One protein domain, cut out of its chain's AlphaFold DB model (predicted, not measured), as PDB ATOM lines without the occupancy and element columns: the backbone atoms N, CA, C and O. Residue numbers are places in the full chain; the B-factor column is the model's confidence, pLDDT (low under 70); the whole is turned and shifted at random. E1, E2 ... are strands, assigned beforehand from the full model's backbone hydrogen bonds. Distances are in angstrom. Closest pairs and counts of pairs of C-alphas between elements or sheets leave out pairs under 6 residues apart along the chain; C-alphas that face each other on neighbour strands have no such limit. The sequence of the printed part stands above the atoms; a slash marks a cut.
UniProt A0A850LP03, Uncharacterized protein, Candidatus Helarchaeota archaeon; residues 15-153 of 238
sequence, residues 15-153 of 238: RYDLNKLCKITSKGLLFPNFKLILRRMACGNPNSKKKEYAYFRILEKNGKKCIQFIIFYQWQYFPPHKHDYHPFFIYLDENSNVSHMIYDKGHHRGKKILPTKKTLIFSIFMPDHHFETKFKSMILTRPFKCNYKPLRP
ATOM      1  N   ARG A  15      -5.580 -17.823 -28.161       94.19
ATOM      2  CA  ARG A  15      -4.224 -18.326 -28.398       94.19
ATOM      3  C   ARG A  15      -3.982 -18.632 -29.871       94.19
ATOM      4  O   ARG A  15      -4.907 -18.768 -30.672       94.19
ATOM      5  N   TYR A  16      -2.704 -18.769 -30.209       94.94
ATOM      6  CA  TYR A  16      -2.227 -18.969 -31.579       94.94
ATOM      7  C   TYR A  16      -1.209 -20.111 -31.698       94.94
ATOM      8  O   TYR A  16      -0.480 -20.182 -32.682       94.94
ATOM      9  N   ASP A  17      -1.156 -20.993 -30.701       93.19
ATOM     10  CA  ASP A  17      -0.220 -22.117 -30.656       93.19
ATOM     11  C   ASP A  17      -0.973 -23.440 -30.820       93.19
ATOM     12  O   ASP A  17      -1.482 -24.016 -29.859       93.19
ATOM     13  N   LEU A  18      -1.088 -23.886 -32.072       92.50
ATOM     14  CA  LEU A  18      -1.816 -25.102 -32.432       92.50
ATOM     15  C   LEU A  18      -1.098 -26.378 -31.967       92.50
ATOM     16  O   LEU A  18      -1.761 -27.367 -31.659       92.50
ATOM     17  N   ASN A  19       0.235 -26.341 -31.858       91.81
ATOM     18  CA  ASN A  19       1.056 -27.510 -31.529       91.81
ATOM     19  C   ASN A  19       0.813 -28.023 -30.103       91.81
ATOM     20  O   ASN A  19       1.064 -29.190 -29.822       91.81
ATOM     21  N   LYS A  20       0.278 -27.174 -29.217       90.06
ATOM     22  CA  LYS A  20      -0.152 -27.570 -27.867       90.06
ATOM     23  C   LYS A  20      -1.425 -28.416 -27.845       90.06
ATOM     24  O   LYS A  20      -1.698 -29.047 -26.831       90.06
ATOM     25  N   LEU A  21      -2.218 -28.399 -28.917       92.56
ATOM     26  CA  LEU A  21      -3.510 -29.092 -28.982       92.56
ATOM     27  C   LEU A  21      -3.486 -30.295 -29.920       92.56
ATOM     28  O   LEU A  21      -4.200 -31.269 -29.693       92.56
ATOM     29  N   CYS A  22      -2.697 -30.226 -30.990       93.25
ATOM     30  CA  CYS A  22      -2.562 -31.324 -31.930       93.25
ATOM     31  C   CYS A  22      -1.212 -31.306 -32.641       93.25
ATOM     32  O   CYS A  22      -0.580 -30.266 -32.823       93.25
ATOM     33  N   LYS A  23      -0.793 -32.482 -33.111       94.62
ATOM     34  CA  LYS A  23       0.353 -32.607 -34.008       94.62
ATOM     35  C   LYS A  23      -0.097 -32.322 -35.437       94.62
ATOM     36  O   LYS A  23      -0.941 -33.033 -35.992       94.62
ATOM     37  N   ILE A  24       0.494 -31.302 -36.050       92.50
ATOM     38  CA  ILE A  24       0.305 -30.996 -37.469       92.50
ATOM     39  C   ILE A  24       1.137 -31.977 -38.300       92.50
ATOM     40  O   ILE A  24       2.322 -32.185 -38.046       92.50
ATOM     41  N   THR A  25       0.521 -32.593 -39.305       89.62
ATOM     42  CA  THR A  25       1.181 -33.539 -40.212       89.62
ATOM     43  C   THR A  25       0.913 -33.169 -41.666       89.62
ATOM     44  O   THR A  25      -0.027 -32.441 -41.979       89.62
ATOM     45  N   SER A  26       1.675 -33.760 -42.589       82.38
ATOM     46  CA  SER A  26       1.444 -33.613 -44.033       82.38
ATOM     47  C   SER A  26       0.091 -34.157 -44.518       82.38
ATOM     48  O   SER A  26      -0.300 -33.882 -45.651       82.38
ATOM     49  N   LYS A  27      -0.614 -34.939 -43.685       80.88
ATOM     50  CA  LYS A  27      -1.915 -35.555 -43.994       80.88
ATOM     51  C   LYS A  27      -3.091 -34.882 -43.271       80.88
ATOM     52  O   LYS A  27      -4.235 -35.207 -43.578       80.88
ATOM     53  N   GLY A  28      -2.836 -33.985 -42.315       88.94
ATOM     54  CA  GLY A  28      -3.868 -33.340 -41.498       88.94
ATOM     55  C   GLY A  28      -3.456 -33.160 -40.034       88.94
ATOM     56  O   GLY A  28      -2.267 -33.034 -39.737       88.94
ATOM     57  N   LEU A  29      -4.432 -33.155 -39.125       93.75
ATOM     58  CA  LEU A  29      -4.255 -32.853 -37.700       93.75
ATOM     59  C   LEU A  29      -4.456 -34.108 -36.843       93.75
ATOM     60  O   LEU A  29      -5.433 -34.839 -37.024       93.75
ATOM     61  N   LEU A  30      -3.546 -34.346 -35.901       94.62
ATOM     62  CA  LEU A  30      -3.610 -35.471 -34.969       94.62
ATOM     63  C   LEU A  30      -3.823 -34.972 -33.536       94.62
ATOM     64  O   LEU A  30      -2.916 -34.397 -32.936       94.62
ATOM     65  N   PHE A  31      -5.020 -35.208 -33.012       94.88
ATOM     66  CA  PHE A  31      -5.427 -34.968 -31.628       94.88
ATOM     67  C   PHE A  31      -5.298 -36.262 -30.804       94.88
ATOM     68  O   PHE A  31      -5.221 -37.340 -31.401       94.88
ATOM     69  N   PRO A  32      -5.327 -36.193 -29.459       92.94
ATOM     70  CA  PRO A  32      -5.176 -37.374 -28.601       92.94
ATOM     71  C   PRO A  32      -6.166 -38.507 -28.917       92.94
ATOM     72  O   PRO A  32      -5.771 -39.665 -29.037       92.94
ATOM     73  N   ASN A  33      -7.444 -38.177 -29.123       92.75
ATOM     74  CA  ASN A  33      -8.511 -39.149 -29.391       92.75
ATOM     75  C   ASN A  33      -8.947 -39.222 -30.866       92.75
ATOM     76  O   ASN A  33      -9.819 -40.023 -31.213       92.75
ATOM     77  N   PHE A  34      -8.406 -38.362 -31.732       93.31
ATOM     78  CA  PHE A  34      -9.001 -38.111 -33.039       93.31
ATOM     79  C   PHE A  34      -7.981 -37.679 -34.088       93.31
ATOM     80  O   PHE A  34      -7.135 -36.818 -33.868       93.31
ATOM     81  N   LYS A  35      -8.106 -38.229 -35.292       93.06
ATOM     82  CA  LYS A  35      -7.308 -37.845 -36.451       93.06
ATOM     83  C   LYS A  35      -8.194 -37.213 -37.513       93.06
ATOM     84  O   LYS A  35      -9.069 -37.878 -38.068       93.06
ATOM     85  N   LEU A  36      -7.910 -35.961 -37.853       91.38
ATOM     86  CA  LEU A  36      -8.515 -35.272 -38.984       91.38
ATOM     87  C   LEU A  36      -7.591 -35.382 -40.197       91.38
ATOM     88  O   LEU A  36      -6.481 -34.856 -40.182       91.38
ATOM     89  N   ILE A  37      -8.045 -36.043 -41.255       90.50
ATOM     90  CA  ILE A  37      -7.329 -36.128 -42.531       90.50
ATOM     91  C   ILE A  37      -7.952 -35.130 -43.496       90.50
ATOM     92  O   ILE A  37      -9.140 -35.238 -43.787       90.50
ATOM     93  N   LEU A  38      -7.156 -34.202 -44.027       88.06
ATOM     94  CA  LEU A  38      -7.629 -33.226 -45.008       88.06
ATOM     95  C   LEU A  38      -7.339 -33.718 -46.430       88.06
ATOM     96  O   LEU A  38      -6.202 -34.070 -46.770       88.06
ATOM     97  N   ARG A  39      -8.363 -33.724 -47.283       88.56
ATOM     98  CA  ARG A  39      -8.245 -34.058 -48.710       88.56
ATOM     99  C   ARG A  39      -8.881 -32.981 -49.580       88.56
ATOM    100  O   ARG A  39      -9.636 -32.139 -49.106       88.56
ATOM    101  N   ARG A  40      -8.545 -33.014 -50.865       85.12
ATOM    102  CA  ARG A  40      -9.127 -32.160 -51.902       85.12
ATOM    103  C   ARG A  40      -9.586 -32.972 -53.096       85.12
ATOM    104  O   ARG A  40      -8.947 -33.966 -53.451       85.12
ATOM    105  N   MET A  41     -10.628 -32.482 -53.749       82.00
ATOM    106  CA  MET A  41     -11.100 -32.947 -55.046       82.00
ATOM    107  C   MET A  41     -11.340 -31.731 -55.937       82.00
ATOM    108  O   MET A  41     -11.968 -30.774 -55.500       82.00
ATOM    109  N   ALA A  42     -10.795 -31.747 -57.156       78.06
ATOM    110  CA  ALA A  42     -10.976 -30.688 -58.157       78.06
ATOM    111  C   ALA A  42     -10.586 -29.239 -57.743       78.06
ATOM    112  O   ALA A  42     -10.802 -28.313 -58.514       78.06
ATOM    113  N   CYS A  43      -9.918 -29.025 -56.600       78.81
ATOM    114  CA  CYS A  43      -9.256 -27.758 -56.241       78.81
ATOM    115  C   CYS A  43      -7.736 -27.906 -56.093       78.81
ATOM    116  O   CYS A  43      -7.205 -29.016 -56.003       78.81
ATOM    117  N   GLY A  44      -7.016 -26.779 -56.064       81.44
ATOM    118  CA  GLY A  44      -5.581 -26.707 -55.773       81.44
ATOM    119  C   GLY A  44      -5.259 -26.637 -54.273       81.44
ATOM    120  O   GLY A  44      -6.130 -26.410 -53.432       81.44
ATOM    121  N   ASN A  45      -3.981 -26.817 -53.932       87.31
ATOM    122  CA  ASN A  45      -3.492 -26.483 -52.590       87.31
ATOM    123  C   ASN A  45      -3.374 -24.950 -52.449       87.31
ATOM    124  O   ASN A  45      -3.017 -24.304 -53.436       87.31
ATOM    125  N   PRO A  46      -3.592 -24.384 -51.248       86.69
ATOM    126  CA  PRO A  46      -3.302 -22.982 -50.964       86.69
ATOM    127  C   PRO A  46      -1.860 -22.616 -51.335       86.69
ATOM    128  O   PRO A  46      -0.908 -23.300 -50.945       86.69
ATOM    129  N   ASN A  47      -1.696 -21.529 -52.083       89.31
ATOM    130  CA  ASN A  47      -0.414 -20.965 -52.468       89.31
ATOM    131  C   ASN A  47       0.018 -19.849 -51.502       89.31
ATOM    132  O   ASN A  47      -0.528 -18.743 -51.491       89.31
ATOM    133  N   SER A  48       1.085 -20.100 -50.742       88.44
ATOM    134  CA  SER A  48       1.632 -19.129 -49.787       88.44
ATOM    135  C   SER A  48       2.121 -17.831 -50.441       88.44
ATOM    136  O   SER A  48       2.022 -16.777 -49.812       88.44
ATOM    137  N   LYS A  49       2.580 -17.862 -51.703       89.25
ATOM    138  CA  LYS A  49       2.962 -16.652 -52.459       89.25
ATOM    139  C   LYS A  49       1.756 -15.736 -52.710       89.25
ATOM    140  O   LYS A  49       1.915 -14.524 -52.776       89.25
ATOM    141  N   LYS A  50       0.548 -16.308 -52.775       87.38
ATOM    142  CA  LYS A  50      -0.740 -15.600 -52.900       87.38
ATOM    143  C   LYS A  50      -1.396 -15.293 -51.548       87.38
ATOM    144  O   LYS A  50      -2.554 -14.898 -51.485       87.38
ATOM    145  N   LYS A  51      -0.659 -15.479 -50.447       88.44
ATOM    146  CA  LYS A  51      -1.162 -15.355 -49.071       88.44
ATOM    147  C   LYS A  51      -2.350 -16.285 -48.763       88.44
ATOM    148  O   LYS A  51      -3.205 -15.946 -47.951       88.44
ATOM    149  N   GLU A  52      -2.389 -17.462 -49.376       90.31
ATOM    150  CA  GLU A  52      -3.410 -18.482 -49.123       90.31
ATOM    151  C   GLU A  52      -2.912 -19.448 -48.039       90.31
ATOM    152  O   GLU A  52      -1.817 -20.011 -48.142       90.31
ATOM    153  N   TYR A  53      -3.702 -19.630 -46.980       92.00
ATOM    154  CA  TYR A  53      -3.342 -20.439 -45.810       92.00
ATOM    155  C   TYR A  53      -4.589 -21.061 -45.172       92.00
ATOM    156  O   TYR A  53      -5.711 -20.601 -45.391       92.00
ATOM    157  N   ALA A  54      -4.376 -22.062 -44.315       91.81
ATOM    158  CA  ALA A  54      -5.331 -22.424 -43.276       91.81
ATOM    159  C   ALA A  54      -5.100 -21.505 -42.068       91.81
ATOM    160  O   ALA A  54      -4.227 -21.740 -41.227       91.81
ATOM    161  N   TYR A  55      -5.847 -20.409 -42.015       93.44
ATOM    162  CA  TYR A  55      -5.783 -19.480 -40.899       93.44
ATOM    163  C   TYR A  55      -6.453 -20.077 -39.669       93.44
ATOM    164  O   TYR A  55      -7.507 -20.697 -39.796       93.44
ATOM    165  N   PHE A  56      -5.871 -19.884 -38.486       94.12
ATOM    166  CA  PHE A  56      -6.422 -20.446 -37.258       94.12
ATOM    167  C   PHE A  56      -6.281 -19.545 -36.036       94.12
ATOM    168  O   PHE A  56      -5.316 -18.794 -35.893       94.12
ATOM    169  N   ARG A  57      -7.211 -19.681 -35.097       93.38
ATOM    170  CA  ARG A  57      -7.064 -19.182 -33.724       93.38
ATOM    171  C   ARG A  57      -7.752 -20.136 -32.758       93.38
ATOM    172  O   ARG A  57      -8.686 -20.839 -33.136       93.38
ATOM    173  N   ILE A  58      -7.273 -20.155 -31.525       94.25
ATOM    174  CA  ILE A  58      -7.819 -20.976 -30.447       94.25
ATOM    175  C   ILE A  58      -8.581 -20.043 -29.522       94.25
ATOM    176  O   ILE A  58      -8.014 -19.064 -29.042       94.25
ATOM    177  N   LEU A  59      -9.847 -20.349 -29.290       91.75
ATOM    178  CA  LEU A  59     -10.719 -19.665 -28.348       91.75
ATOM    179  C   LEU A  59     -10.833 -20.563 -27.112       91.75
ATOM    180  O   LEU A  59     -11.040 -21.767 -27.260       91.75
ATOM    181  N   GLU A  60     -10.671 -20.016 -25.910       92.19
ATOM    182  CA  GLU A  60     -10.751 -20.762 -24.645       92.19
ATOM    183  C   GLU A  60     -11.790 -20.130 -23.719       92.19
ATOM    184  O   GLU A  60     -11.681 -18.945 -23.395       92.19
ATOM    185  N   LYS A  61     -12.768 -20.922 -23.268       88.62
ATOM    186  CA  LYS A  61     -13.848 -20.495 -22.368       88.62
ATOM    187  C   LYS A  61     -14.175 -21.631 -21.400       88.62
ATOM    188  O   LYS A  61     -14.486 -22.731 -21.842       88.62
ATOM    189  N   ASN A  62     -14.115 -21.363 -20.093       88.12
ATOM    190  CA  ASN A  62     -14.448 -22.323 -19.026       88.12
ATOM    191  C   ASN A  62     -13.779 -23.702 -19.221       88.12
ATOM    192  O   ASN A  62     -14.462 -24.716 -19.300       88.12
ATOM    193  N   GLY A  63     -12.456 -23.734 -19.427       86.81
ATOM    194  CA  GLY A  63     -11.683 -24.971 -19.658       86.81
ATOM    195  C   GLY A  63     -11.835 -25.599 -21.054       86.81
ATOM    196  O   GLY A  63     -10.903 -26.239 -21.550       86.81
ATOM    197  N   LYS A  64     -12.956 -25.346 -21.738       90.88
ATOM    198  CA  LYS A  64     -13.228 -25.799 -23.109       90.88
ATOM    199  C   LYS A  64     -12.462 -24.961 -24.122       90.88
ATOM    200  O   LYS A  64     -12.218 -23.766 -23.924       90.88
ATOM    201  N   LYS A  65     -12.111 -25.589 -25.243       94.50
ATOM    202  CA  LYS A  65     -11.372 -24.930 -26.326       94.50
ATOM    203  C   LYS A  65     -12.102 -25.099 -27.646       94.50
ATOM    204  O   LYS A  65     -12.717 -26.128 -27.905       94.50
ATOM    205  N   CYS A  66     -12.019 -24.095 -28.499       93.06
ATOM    206  CA  CYS A  66     -12.534 -24.139 -29.854       93.06
ATOM    207  C   CYS A  66     -11.439 -23.659 -30.799       93.06
ATOM    208  O   CYS A  66     -10.983 -22.517 -30.711       93.06
ATOM    209  N   ILE A  67     -11.011 -24.525 -31.712       94.12
ATOM    210  CA  ILE A  67     -10.093 -24.146 -32.779       94.12
ATOM    211  C   ILE A  67     -10.933 -23.705 -33.965       94.12
ATOM    212  O   ILE A  67     -11.623 -24.514 -34.584       94.12
ATOM    213  N   GLN A  68     -10.859 -22.420 -34.277       90.94
ATOM    214  CA  GLN A  68     -11.424 -21.877 -35.496       90.94
ATOM    215  C   GLN A  68     -10.406 -22.005 -36.620       90.94
ATOM    216  O   GLN A  68      -9.298 -21.484 -36.490       90.94
ATOM    217  N   PHE A  69     -10.818 -22.592 -37.740       90.69
ATOM    218  CA  PHE A  69     -10.073 -22.598 -38.990       90.69
ATOM    219  C   PHE A  69     -10.817 -21.848 -40.092       90.69
ATOM    220  O   PHE A  69     -12.043 -21.892 -40.187       90.69
ATOM    221  N   ILE A  70     -10.044 -21.186 -40.949       88.75
ATOM    222  CA  ILE A  70     -10.496 -20.553 -42.185       88.75
ATOM    223  C   ILE A  70      -9.475 -20.897 -43.260       88.75
ATOM    224  O   ILE A  70      -8.352 -20.389 -43.242       88.75
ATOM    225  N   ILE A  71      -9.843 -21.753 -44.204       89.00
ATOM    226  CA  ILE A  71      -9.003 -21.990 -45.379       89.00
ATOM    227  C   ILE A  71      -9.320 -20.892 -46.376       89.00
ATOM    228  O   ILE A  71     -10.442 -20.844 -46.858       89.00
ATOM    229  N   PHE A  72      -8.361 -20.015 -46.660       87.44
ATOM    230  CA  PHE A  72      -8.563 -18.868 -47.542       87.44
ATOM    231  C   PHE A  72      -7.843 -19.050 -48.877       87.44
ATOM    232  O   PHE A  72      -6.667 -19.422 -48.901       87.44
ATOM    233  N   TYR A  73      -8.538 -18.705 -49.959       85.62
ATOM    234  CA  TYR A  73      -8.038 -18.693 -51.328       85.62
ATOM    235  C   TYR A  73      -8.222 -17.318 -51.948       85.62
ATOM    236  O   TYR A  73      -9.323 -16.776 -51.948       85.62
ATOM    237  N   GLN A  74      -7.169 -16.771 -52.547       83.12
ATOM    238  CA  GLN A  74      -7.270 -15.526 -53.298       83.12
ATOM    239  C   GLN A  74      -7.974 -15.764 -54.636       83.12
ATOM    240  O   GLN A  74      -8.758 -14.926 -55.077       83.12
ATOM    241  N   TRP A  75      -7.703 -16.906 -55.267       77.44
ATOM    242  CA  TRP A  75      -8.335 -17.321 -56.513       77.44
ATOM    243  C   TRP A  75      -8.606 -18.818 -56.483       77.44
ATOM    244  O   TRP A  75      -7.672 -19.610 -56.333       77.44
ATOM    245  N   GLN A  76      -9.861 -19.210 -56.681       71.19
ATOM    246  CA  GLN A  76     -10.192 -20.591 -57.006       71.19
ATOM    247  C   GLN A  76     -10.506 -20.703 -58.488       71.19
ATOM    248  O   GLN A  76     -11.058 -19.796 -59.104       71.19
ATOM    249  N   TYR A  77     -10.083 -21.822 -59.063       66.88
ATOM    250  CA  TYR A  77     -10.189 -22.048 -60.495       66.88
ATOM    251  C   TYR A  77     -11.586 -22.521 -60.913       66.88
ATOM    252  O   TYR A  77     -12.003 -22.242 -62.031       66.88
ATOM    253  N   PHE A  78     -12.306 -23.242 -60.046       58.09
ATOM    254  CA  PHE A  78     -13.543 -23.908 -60.440       58.09
ATOM    255  C   PHE A  78     -14.525 -24.089 -59.270       58.09
ATOM    256  O   PHE A  78     -14.240 -24.961 -58.461       58.09
ATOM    257  N   PRO A  79     -15.657 -23.353 -59.205       61.16
ATOM    258  CA  PRO A  79     -16.008 -22.285 -60.125       61.16
ATOM    259  C   PRO A  79     -15.020 -21.119 -59.965       61.16
ATOM    260  O   PRO A  79     -14.352 -20.994 -58.939       61.16
ATOM    261  N   PRO A  80     -14.845 -20.295 -61.002       69.69
ATOM    262  CA  PRO A  80     -13.917 -19.180 -60.946       69.69
ATOM    263  C   PRO A  80     -14.459 -18.094 -60.014       69.69
ATOM    264  O   PRO A  80     -15.464 -17.450 -60.308       69.69
ATOM    265  N   HIS A  81     -13.781 -17.855 -58.895       72.19
ATOM    266  CA  HIS A  81     -14.105 -16.735 -58.011       72.19
ATOM    267  C   HIS A  81     -12.880 -16.213 -57.257       72.19
ATOM    268  O   HIS A  81     -11.893 -16.913 -56.996       72.19
ATOM    269  N   LYS A  82     -12.970 -14.931 -56.893       77.25
ATOM    270  CA  LYS A  82     -11.956 -14.209 -56.123       77.25
ATOM    271  C   LYS A  82     -12.297 -14.261 -54.641       77.25
ATOM    272  O   LYS A  82     -13.421 -13.942 -54.266       77.25
ATOM    273  N   HIS A  83     -11.289 -14.539 -53.824       78.25
ATOM    274  CA  HIS A  83     -11.324 -14.375 -52.370       78.25
ATOM    275  C   HIS A  83     -12.392 -15.218 -51.675       78.25
ATOM    276  O   HIS A  83     -13.347 -14.689 -51.129       78.25
ATOM    277  N   ASP A  84     -12.207 -16.531 -51.671       79.81
ATOM    278  CA  ASP A  84     -13.128 -17.461 -51.021       79.81
ATOM    279  C   ASP A  84     -12.521 -18.097 -49.784       79.81
ATOM    280  O   ASP A  84     -11.300 -18.092 -49.579       79.81
ATOM    281  N   TYR A  85     -13.392 -18.627 -48.936       82.44
ATOM    282  CA  TYR A  85     -12.996 -19.197 -47.673       82.44
ATOM    283  C   TYR A  85     -13.887 -20.353 -47.238       82.44
ATOM    284  O   TYR A  85     -15.098 -20.348 -47.409       82.44
ATOM    285  N   HIS A  86     -13.258 -21.318 -46.571       83.06
ATOM    286  CA  HIS A  86     -13.913 -22.524 -46.079       83.06
ATOM    287  C   HIS A  86     -13.709 -22.612 -44.568       83.06
ATOM    288  O   HIS A  86     -12.609 -22.970 -44.120       83.06
ATOM    289  N   PRO A  87     -14.713 -22.229 -43.762       85.06
ATOM    290  CA  PRO A  87     -14.590 -22.254 -42.320       85.06
ATOM    291  C   PRO A  87     -14.960 -23.617 -41.740       85.06
ATOM    292  O   PRO A  87     -15.902 -24.289 -42.168       85.06
ATOM    293  N   PHE A  88     -14.232 -24.006 -40.703       87.75
ATOM    294  CA  PHE A  88     -14.604 -25.128 -39.855       87.75
ATOM    295  C   PHE A  88     -14.031 -24.950 -38.454       87.75
ATOM    296  O   PHE A  88     -13.073 -24.214 -38.224       87.75
ATOM    297  N   PHE A  89     -14.660 -25.617 -37.502       90.06
ATOM    298  CA  PHE A  89     -14.460 -25.446 -36.078       90.06
ATOM    299  C   PHE A  89     -14.280 -26.816 -35.452       90.06
ATOM    300  O   PHE A  89     -15.032 -27.747 -35.751       90.06
ATOM    301  N   ILE A  90     -13.282 -26.933 -34.586       92.50
ATOM    302  CA  ILE A  90     -13.002 -28.144 -33.820       92.50
ATOM    303  C   ILE A  90     -13.151 -27.794 -32.349       92.50
ATOM    304  O   ILE A  90     -12.386 -26.989 -31.817       92.50
ATOM    305  N   TYR A  91     -14.133 -28.402 -31.698       93.31
ATOM    306  CA  TYR A  91     -14.417 -28.177 -30.291       93.31
ATOM    307  C   TYR A  91     -13.747 -29.258 -29.468       93.31
ATOM    308  O   TYR A  91     -13.982 -30.452 -29.678       93.31
ATOM    309  N   LEU A  92     -12.940 -28.829 -28.509       94.31
ATOM    310  CA  LEU A  92     -12.240 -29.692 -27.581       94.31
ATOM    311  C   LEU A  92     -12.880 -29.613 -26.196       94.31
ATOM    312  O   LEU A  92     -13.291 -28.534 -25.750       94.31
ATOM    313  N   ASP A  93     -12.937 -30.757 -25.526       91.94
ATOM    314  CA  ASP A  93     -13.256 -30.819 -24.104       91.94
ATOM    315  C   ASP A  93     -12.078 -30.320 -23.239       91.94
ATOM    316  O   ASP A  93     -11.053 -29.834 -23.735       91.94
ATOM    317  N   GLU A  94     -12.237 -30.408 -21.923       91.12
ATOM    318  CA  GLU A  94     -11.238 -29.962 -20.944       91.12
ATOM    319  C   GLU A  94      -9.930 -30.765 -21.038       91.12
ATOM    320  O   GLU A  94      -8.844 -30.207 -20.869       91.12
ATOM    321  N   ASN A  95     -10.024 -32.030 -21.458       90.69
ATOM    322  CA  ASN A  95      -8.899 -32.938 -21.690       90.69
ATOM    323  C   ASN A  95      -8.258 -32.756 -23.075       90.69
ATOM    324  O   ASN A  95      -7.362 -33.504 -23.461       90.69
ATOM    325  N   SER A  96      -8.685 -31.741 -23.833       90.44
ATOM    326  CA  SER A  96      -8.231 -31.465 -25.200       90.44
ATOM    327  C   SER A  96      -8.547 -32.588 -26.201       90.44
ATOM    328  O   SER A  96      -7.947 -32.654 -27.278       90.44
ATOM    329  N   ASN A  97      -9.527 -33.437 -25.885       93.06
ATOM    330  CA  ASN A  97     -10.090 -34.396 -26.822       93.06
ATOM    331  C   ASN A  97     -11.105 -33.701 -27.725       93.06
ATOM    332  O   ASN A  97     -11.868 -32.837 -27.289       93.06
ATOM    333  N   VAL A  98     -11.159 -34.101 -28.993       93.81
ATOM    334  CA  VAL A  98     -12.175 -33.609 -29.926       93.81
ATOM    335  C   VAL A  98     -13.538 -34.122 -29.480       93.81
ATOM    336  O   VAL A  98     -13.769 -35.329 -29.464       93.81
ATOM    337  N   SER A  99     -14.429 -33.189 -29.142       92.75
ATOM    338  CA  SER A  99     -15.815 -33.452 -28.739       92.75
ATOM    339  C   SER A  99     -16.765 -33.430 -29.935       92.75
ATOM    340  O   SER A  99     -17.643 -34.277 -30.063       92.75
ATOM    341  N   HIS A 100     -16.594 -32.454 -30.826       91.06
ATOM    342  CA  HIS A 100     -17.359 -32.306 -32.056       91.06
ATOM    343  C   HIS A 100     -16.672 -31.337 -33.012       91.06
ATOM    344  O   HIS A 100     -15.761 -30.590 -32.647       91.06
ATOM    345  N   MET A 101     -17.135 -31.347 -34.254       89.31
ATOM    346  CA  MET A 101     -16.737 -30.394 -35.279       89.31
ATOM    347  C   MET A 101     -17.972 -29.738 -35.881       89.31
ATOM    348  O   MET A 101     -19.021 -30.374 -35.986       89.31
ATOM    349  N   ILE A 102     -17.841 -28.485 -36.303       87.31
ATOM    350  CA  ILE A 102     -18.849 -27.790 -37.107       87.31
ATOM    351  C   ILE A 102     -18.146 -27.251 -38.338       87.31
ATOM    352  O   ILE A 102     -17.082 -26.653 -38.222       87.31
ATOM    353  N   TYR A 103     -18.711 -27.458 -39.515       85.69
ATOM    354  CA  TYR A 103     -18.069 -27.043 -40.753       85.69
ATOM    355  C   TYR A 103     -19.058 -26.584 -41.806       85.69
ATOM    356  O   TYR A 103     -20.234 -26.947 -41.732       85.69
ATOM    357  N   ASP A 104     -18.585 -25.800 -42.776       81.88
ATOM    358  CA  ASP A 104     -19.435 -25.298 -43.855       81.88
ATOM    359  C   ASP A 104     -19.741 -26.401 -44.867       81.88
ATOM    360  O   ASP A 104     -18.868 -26.882 -45.595       81.88
ATOM    361  N   LYS A 105     -21.000 -26.835 -44.876       77.88
ATOM    362  CA  LYS A 105     -21.529 -27.801 -45.838       77.88
ATOM    363  C   LYS A 105     -21.998 -27.113 -47.131       77.88
ATOM    364  O   LYS A 105     -22.625 -27.767 -47.961       77.88
ATOM    365  N   GLY A 106     -21.691 -25.831 -47.309       77.12
ATOM    366  CA  GLY A 106     -21.970 -25.043 -48.502       77.12
ATOM    367  C   GLY A 106     -22.912 -23.886 -48.200       77.12
ATOM    368  O   GLY A 106     -23.852 -24.017 -47.411       77.12
ATOM    369  N   HIS A 107     -22.664 -22.749 -48.854       75.38
ATOM    370  CA  HIS A 107     -23.439 -21.513 -48.698       75.38
ATOM    371  C   HIS A 107     -23.620 -21.090 -47.232       75.38
ATOM    372  O   HIS A 107     -24.704 -20.660 -46.826       75.38
ATOM    373  N   HIS A 108     -22.564 -21.224 -46.423       76.62
ATOM    374  CA  HIS A 108     -22.552 -20.855 -45.009       76.62
ATOM    375  C   HIS A 108     -23.491 -21.692 -44.133       76.62
ATOM    376  O   HIS A 108     -23.849 -21.263 -43.033       76.62
ATOM    377  N   ARG A 109     -23.898 -22.885 -44.585       77.94
ATOM    378  CA  ARG A 109     -24.726 -23.812 -43.802       77.94
ATOM    379  C   ARG A 109     -23.827 -24.737 -42.998       77.94
ATOM    380  O   ARG A 109     -23.204 -25.651 -43.538       77.94
ATOM    381  N   GLY A 110     -23.771 -24.521 -41.690       80.56
ATOM    382  CA  GLY A 110     -22.988 -25.356 -40.799       80.56
ATOM    383  C   GLY A 110     -23.597 -26.736 -40.612       80.56
ATOM    384  O   GLY A 110     -24.805 -26.909 -40.461       80.56
ATOM    385  N   LYS A 111     -22.729 -27.743 -40.585       82.88
ATOM    386  CA  LYS A 111     -23.076 -29.108 -40.206       82.88
ATOM    387  C   LYS A 111     -22.217 -29.542 -39.032       82.88
ATOM    388  O   LYS A 111     -20.991 -29.463 -39.084       82.88
ATOM    389  N   LYS A 112     -22.878 -30.025 -37.980       85.94
ATOM    390  CA  LYS A 112     -22.227 -30.617 -36.813       85.94
ATOM    391  C   LYS A 112     -21.902 -32.085 -37.078       85.94
ATOM    392  O   LYS A 112     -22.719 -32.823 -37.626       85.94
ATOM    393  N   ILE A 113     -20.717 -32.514 -36.661       85.31
ATOM    394  CA  ILE A 113     -20.294 -33.913 -36.648       85.31
ATOM    395  C   ILE A 113     -19.794 -34.265 -35.258       85.31
ATOM    396  O   ILE A 113     -18.998 -33.536 -34.668       85.31
ATOM    397  N   LEU A 114     -20.241 -35.419 -34.772       87.00
ATOM    398  CA  LEU A 114     -19.693 -36.062 -33.589       87.00
ATOM    399  C   LEU A 114     -18.620 -37.074 -34.028       87.00
ATOM    400  O   LEU A 114     -18.859 -37.839 -34.969       87.00
ATOM    401  N   PRO A 115     -17.442 -37.097 -33.386       78.81
ATOM    402  CA  PRO A 115     -16.364 -38.016 -33.702       78.81
ATOM    403  C   PRO A 115     -16.703 -39.414 -33.164       78.81
ATOM    404  O   PRO A 115     -16.171 -39.860 -32.158       78.81
ATOM    405  N   THR A 116     -17.588 -40.138 -33.850       78.19
ATOM    406  CA  THR A 116     -17.917 -41.543 -33.524       78.19
ATOM    407  C   THR A 116     -16.793 -42.513 -33.902       78.19
ATOM    408  O   THR A 116     -16.823 -43.687 -33.547       78.19
ATOM    409  N   LYS A 117     -15.788 -42.037 -34.648       77.69
ATOM    410  CA  LYS A 117     -14.617 -42.795 -35.103       77.69
ATOM    411  C   LYS A 117     -13.349 -42.036 -34.733       77.69
ATOM    412  O   LYS A 117     -13.316 -40.812 -34.830       77.69
ATOM    413  N   LYS A 118     -12.265 -42.770 -34.448       86.31
ATOM    414  CA  LYS A 118     -10.922 -42.204 -34.191       86.31
ATOM    415  C   LYS A 118     -10.337 -41.444 -35.388       86.31
ATOM    416  O   LYS A 118      -9.313 -40.785 -35.259       86.31
ATOM    417  N   THR A 119     -10.916 -41.567 -36.581       86.50
ATOM    418  CA  THR A 119     -10.446 -40.872 -37.784       86.50
ATOM    419  C   THR A 119     -11.617 -40.338 -38.595       86.50
ATOM    420  O   THR A 119     -12.551 -41.082 -38.906       86.50
ATOM    421  N   LEU A 120     -11.522 -39.070 -38.990       86.75
ATOM    422  CA  LEU A 120     -12.404 -38.420 -39.952       86.75
ATOM    423  C   LEU A 120     -11.599 -38.003 -41.177       86.75
ATOM    424  O   LEU A 120     -10.549 -37.370 -41.061       86.75
ATOM    425  N   ILE A 121     -12.115 -38.340 -42.355       86.19
ATOM    426  CA  ILE A 121     -11.624 -37.798 -43.619       86.19
ATOM    427  C   ILE A 121     -12.518 -36.621 -43.973       86.19
ATOM    428  O   ILE A 121     -13.742 -36.746 -44.004       86.19
ATOM    429  N   PHE A 122     -11.886 -35.483 -44.204       84.62
ATOM    430  CA  PHE A 122     -12.531 -34.212 -44.429       84.62
ATOM    431  C   PHE A 122     -12.046 -33.657 -45.762       84.62
ATOM    432  O   PHE A 122     -10.875 -33.298 -45.914       84.62
ATOM    433  N   SER A 123     -12.929 -33.687 -46.754       84.06
ATOM    434  CA  SER A 123     -12.597 -33.361 -48.137       84.06
ATOM    435  C   SER A 123     -13.188 -32.012 -48.511       84.06
ATOM    436  O   SER A 123     -14.387 -31.811 -48.343       84.06
ATOM    437  N   ILE A 124     -12.360 -31.117 -49.045       79.38
ATOM    438  CA  ILE A 124     -12.815 -29.905 -49.740       79.38
ATOM    439  C   ILE A 124     -13.195 -30.318 -51.160       79.38
ATOM    440  O   ILE A 124     -12.369 -30.917 -51.866       79.38
ATOM    441  N   PHE A 125     -14.435 -30.042 -51.550       74.44
ATOM    442  CA  PHE A 125     -15.008 -30.429 -52.836       74.44
ATOM    443  C   PHE A 125     -15.264 -29.197 -53.719       74.44
ATOM    444  O   PHE A 125     -15.604 -28.141 -53.202       74.44
ATOM    445  N   MET A 126     -15.096 -29.348 -55.038       65.38
ATOM    446  CA  MET A 126     -15.538 -28.392 -56.066       65.38
ATOM    447  C   MET A 126     -16.526 -29.097 -57.012       65.38
ATOM    448  O   MET A 126     -16.334 -30.293 -57.253       65.38
ATOM    449  N   PRO A 127     -17.521 -28.405 -57.607       52.34
ATOM    450  CA  PRO A 127     -17.663 -26.943 -57.691       52.34
ATOM    451  C   PRO A 127     -18.297 -26.280 -56.466       52.34
ATOM    452  O   PRO A 127     -18.033 -25.116 -56.193       52.34
ATOM    453  N   ASP A 128     -19.110 -27.000 -55.707       58.00
ATOM    454  CA  ASP A 128     -19.832 -26.377 -54.606       58.00
ATOM    455  C   ASP A 128     -18.906 -26.215 -53.409       58.00
ATOM    456  O   ASP A 128     -18.388 -27.214 -52.922       58.00
ATOM    457  N   HIS A 129     -18.736 -24.973 -52.949       64.94
ATOM    458  CA  HIS A 129     -17.840 -24.488 -51.888       64.94
ATOM    459  C   HIS A 129     -18.050 -25.133 -50.503       64.94
ATOM    460  O   HIS A 129     -18.287 -24.442 -49.511       64.94
ATOM    461  N   HIS A 130     -18.029 -26.456 -50.412       69.69
ATOM    462  CA  HIS A 130     -18.375 -27.189 -49.212       69.69
ATOM    463  C   HIS A 130     -17.346 -28.243 -48.857       69.69
ATOM    464  O   HIS A 130     -16.651 -28.822 -49.699       69.69
ATOM    465  N   PHE A 131     -17.301 -28.542 -47.566       72.75
ATOM    466  CA  PHE A 131     -16.676 -29.765 -47.117       72.75
ATOM    467  C   PHE A 131     -17.660 -30.932 -47.159       72.75
ATOM    468  O   PHE A 131     -18.844 -30.799 -46.845       72.75
ATOM    469  N   GLU A 132     -17.142 -32.126 -47.429       76.75
ATOM    470  CA  GLU A 132     -17.897 -33.362 -47.283       76.75
ATOM    471  C   GLU A 132     -17.050 -34.455 -46.619       76.75
ATOM    472  O   GLU A 132     -15.822 -34.509 -46.705       76.75
ATOM    473  N   THR A 133     -17.747 -35.331 -45.905       70.69
ATOM    474  CA  THR A 133     -17.193 -36.377 -45.030       70.69
ATOM    475  C   THR A 133     -17.464 -37.788 -45.548       70.69
ATOM    476  O   THR A 133     -16.912 -38.762 -45.035       70.69
ATOM    477  N   LYS A 134     -18.323 -37.910 -46.570       63.94
ATOM    478  CA  LYS A 134     -18.805 -39.181 -47.125       63.94
ATOM    479  C   LYS A 134     -17.947 -39.763 -48.251       63.94
ATOM    480  O   LYS A 134     -18.129 -40.933 -48.577       63.94
ATOM    481  N   PHE A 135     -16.987 -39.018 -48.801       58.28
ATOM    482  CA  PHE A 135     -16.084 -39.516 -49.849       58.28
ATOM    483  C   PHE A 135     -15.007 -40.445 -49.262       58.28
ATOM    484  O   PHE A 135     -13.833 -40.094 -49.156       58.28
ATOM    485  N   LYS A 136     -15.428 -41.626 -48.799       49.25
ATOM    486  CA  LYS A 136     -14.537 -42.687 -48.309       49.25
ATOM    487  C   LYS A 136     -13.888 -43.463 -49.446       49.25
ATOM    488  O   LYS A 136     -12.725 -43.840 -49.330       49.25
ATOM    489  N   SER A 137     -14.621 -43.685 -50.529       50.34
ATOM    490  CA  SER A 137     -14.086 -44.199 -51.780       50.34
ATOM    491  C   SER A 137     -13.914 -43.023 -52.733       50.34
ATOM    492  O   SER A 137     -14.801 -42.184 -52.841       50.34
ATOM    493  N   MET A 138     -12.738 -42.913 -53.349       52.03
ATOM    494  CA  MET A 138     -12.545 -42.543 -54.754       52.03
ATOM    495  C   MET A 138     -11.093 -42.114 -54.963       52.03
ATOM    496  O   MET A 138     -10.585 -41.166 -54.356       52.03
ATOM    497  N   ILE A 139     -10.473 -42.817 -55.905       56.59
ATOM    498  CA  ILE A 139      -9.188 -42.591 -56.580       56.59
ATOM    499  C   ILE A 139      -8.937 -41.106 -56.947       56.59
ATOM    500  O   ILE A 139      -7.797 -40.691 -57.134       56.59
ATOM    501  N   LEU A 140      -9.986 -40.275 -56.977       71.50
ATOM    502  CA  LEU A 140      -9.951 -38.863 -57.362       71.50
ATOM    503  C   LEU A 140      -9.550 -37.879 -56.246       71.50
ATOM    504  O   LEU A 140      -9.214 -36.732 -56.547       71.50
ATOM    505  N   THR A 141      -9.559 -38.275 -54.967       80.75
ATOM    506  CA  THR A 141      -9.199 -37.346 -53.875       80.75
ATOM    507  C   THR A 141      -7.687 -37.324 -53.626       80.75
ATOM    508  O   THR A 141      -7.043 -38.357 -53.437       80.75
ATOM    509  N   ARG A 142      -7.082 -36.135 -53.544       86.25
ATOM    510  CA  ARG A 142      -5.639 -35.956 -53.275       86.25
ATOM    511  C   ARG A 142      -5.409 -35.401 -51.863       86.25
ATOM    512  O   ARG A 142      -6.309 -34.758 -51.322       86.25
ATOM    513  N   PRO A 143      -4.242 -35.636 -51.234       87.88
ATOM    514  CA  PRO A 143      -3.910 -35.000 -49.962       87.88
ATOM    515  C   PRO A 143      -4.006 -33.476 -50.063       87.88
ATOM    516  O   PRO A 143      -3.496 -32.879 -51.020       87.88
ATOM    517  N   PHE A 144      -4.645 -32.860 -49.072       87.12
ATOM    518  CA  PHE A 144      -4.717 -31.413 -48.966       87.12
ATOM    519  C   PHE A 144      -3.518 -30.894 -48.181       87.12
ATOM    520  O   PHE A 144      -3.417 -31.106 -46.973       87.12
ATOM    521  N   LYS A 145      -2.591 -30.226 -48.869       87.94
ATOM    522  CA  LYS A 145      -1.419 -29.624 -48.229       87.94
ATOM    523  C   LYS A 145      -1.692 -28.142 -48.040       87.94
ATOM    524  O   LYS A 145      -1.819 -27.420 -49.023       87.94
ATOM    525  N   CYS A 146      -1.755 -27.696 -46.795       86.75
ATOM    526  CA  CYS A 146      -1.878 -26.284 -46.463       86.75
ATOM    527  C   CYS A 146      -0.862 -25.902 -45.389       86.75
ATOM    528  O   CYS A 146      -0.495 -26.711 -44.537       86.75
ATOM    529  N   ASN A 147      -0.419 -24.650 -45.453       90.94
ATOM    530  CA  ASN A 147       0.346 -24.032 -44.383       90.94
ATOM    531  C   ASN A 147      -0.632 -23.414 -43.383       90.94
ATOM    532  O   ASN A 147      -1.592 -22.750 -43.784       90.94
ATOM    533  N   TYR A 148      -0.367 -23.608 -42.095       92.38
ATOM    534  CA  TYR A 148      -1.188 -23.068 -41.019       92.38
ATOM    535  C   TYR A 148      -0.642 -21.716 -40.576       92.38
ATOM    536  O   TYR A 148       0.564 -21.567 -40.378       92.38
ATOM    537  N   LYS A 149      -1.519 -20.722 -40.420       94.44
ATOM    538  CA  LYS A 149      -1.120 -19.362 -40.041       94.44
ATOM    539  C   LYS A 149      -2.036 -18.805 -38.952       94.44
ATOM    540  O   LYS A 149      -3.248 -18.933 -39.074       94.44
ATOM    541  N   PRO A 150      -1.510 -18.141 -37.914       95.06
ATOM    542  CA  PRO A 150      -2.353 -17.455 -36.942       95.06
ATOM    543  C   PRO A 150      -3.318 -16.449 -37.595       95.06
ATOM    544  O   PRO A 150      -2.903 -15.606 -38.392       95.06
ATOM    545  N   LEU A 151      -4.597 -16.525 -37.231       92.00
ATOM    546  CA  LEU A 151      -5.663 -15.588 -37.583       92.00
ATOM    547  C   LEU A 151      -5.669 -14.436 -36.573       92.00
ATOM    548  O   LEU A 151      -6.483 -14.403 -35.650       92.00
ATOM    549  N   ARG A 152      -4.725 -13.507 -36.713       92.56
ATOM    550  CA  ARG A 152      -4.647 -12.312 -35.866       92.56
ATOM    551  C   ARG A 152      -5.611 -11.230 -36.378       92.56
ATOM    552  O   ARG A 152      -6.047 -11.287 -37.534       92.56
ATOM    553  N   PRO A 153      -5.913 -10.199 -35.566       89.44
ATOM    554  CA  PRO A 153      -6.785  -9.095 -35.968       89.44
ATOM    555  C   PRO A 153      -6.436  -8.460 -37.319       89.44
ATOM    556  O   PRO A 153      -7.326  -8.134 -38.099       89.44
TER     557      PRO A 153
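AT A GLANCE: This is residues 15 to 153 of the 238 residues of an uncharacterized protein of Candidatus Helarchaeota archaeon (UniProt A0A850LP03). Two strongly twisted sheets lie face to face as a sandwich, a larger one of six strands with the long hairpin E5 and E6 in it and a smaller one of five, their strands running nearly the same line, 10 degrees apart. The chain changes sheets three times, at the links E3 to E4, E8 to E9 and E10 to E11, and E10, at one edge of the smaller sheet, comes close to E6 and E7 of the larger. The printed part has 139 residues with no named helix and eleven named strands, E1 to E11 in order along the chain; the class is all strand, though under half of the residues, 69, are in named elements. The larger sheet runs E8, E7, E6, E5, E4, E11 and the smaller E1, E2, E3, E9, E10; both are mixed. The whole is compact, with a radius of gyration of the C-alphas of 14.4 A, and rounded, spanning 42 by 37 by 28 A.

IN THESE COORDINATES: In the larger sheet the longest strand by residues is E5, residues 64 to 76, 34.4 A from first to last C-alpha; it bends by 54 degrees at residue 73. Beside it are E6, residues 81 to 92, 33.1 A long, and E4, residues 54 to 61, 22.7 A long. E7, residues 98 to 104, is 17.8 A long, and E8 is residues 110 to 113. E11, residues 148 to 150, has its last C-alpha at (-2.353, -17.455, -36.942). In the smaller sheet E1 is residues 23 to 25, its first C-alpha at (0.353, -32.607, -34.008), and E2 is residues 28 to 30. E3, residues 35 to 40, is 16.6 A long; E9, residues 119 to 125, is 18.9 A long and begins at C-alpha (-10.446, -40.872, -37.784). E10 is residues 130 to 132.

HOW THE PARTS SIT: E4, E5, E6, E7 and E8 form a meander, each strand the antiparallel neighbour of the one before. E5 and E6 are a hairpin at 165 degrees, with N 67 and O 90 at 2.8 A and N 84 and O 73 at 2.9 A. E4 and E5 are a hairpin too, with N 59 and O 66 at 2.8 A. On the other side of E6, E7 has N 89 and O 102 at 2.7 A. Edge strand E8 has N 113 and O 101 of E7 at 2.8 A. The other edge strand, E11, is parallel to E4, with N 56 and O 149 at 2.9 A. In the smaller sheet E1, E2 and E3 form a second meander, with N 23 and O 30 at 2.9 A and N 36 and O 29 at 2.8 A. E9 is parallel to E3 at 20 degrees, with N 37 and O 120 at 2.8 A. Edge strand E10 is antiparallel to E9, with N 132 and O 123 at 2.9 A. Between the sheets, 25 pairs of C-alphas are within 10 A. The closest C-alphas of E7 and E10, those of Asp 104 and His 130, are 5.8 A apart. E1 is apart from each strand of the larger sheet.

THE WHOLE: The two C-alphas farthest apart, those of Asn 62 and Ile 139, are 43.0 A apart. The printed part has no cut. The long links are E3 to E4, residues 41 to 53, and E10 to E11, residues 133 to 147; residues 142 to 143 of the latter pair, antiparallel, with residues 39 to 40 of E3. The mean pLDDT of the printed part is 84.2, and it is under 70 at residues 77 to 80, 126 to 130 and 134 to 139.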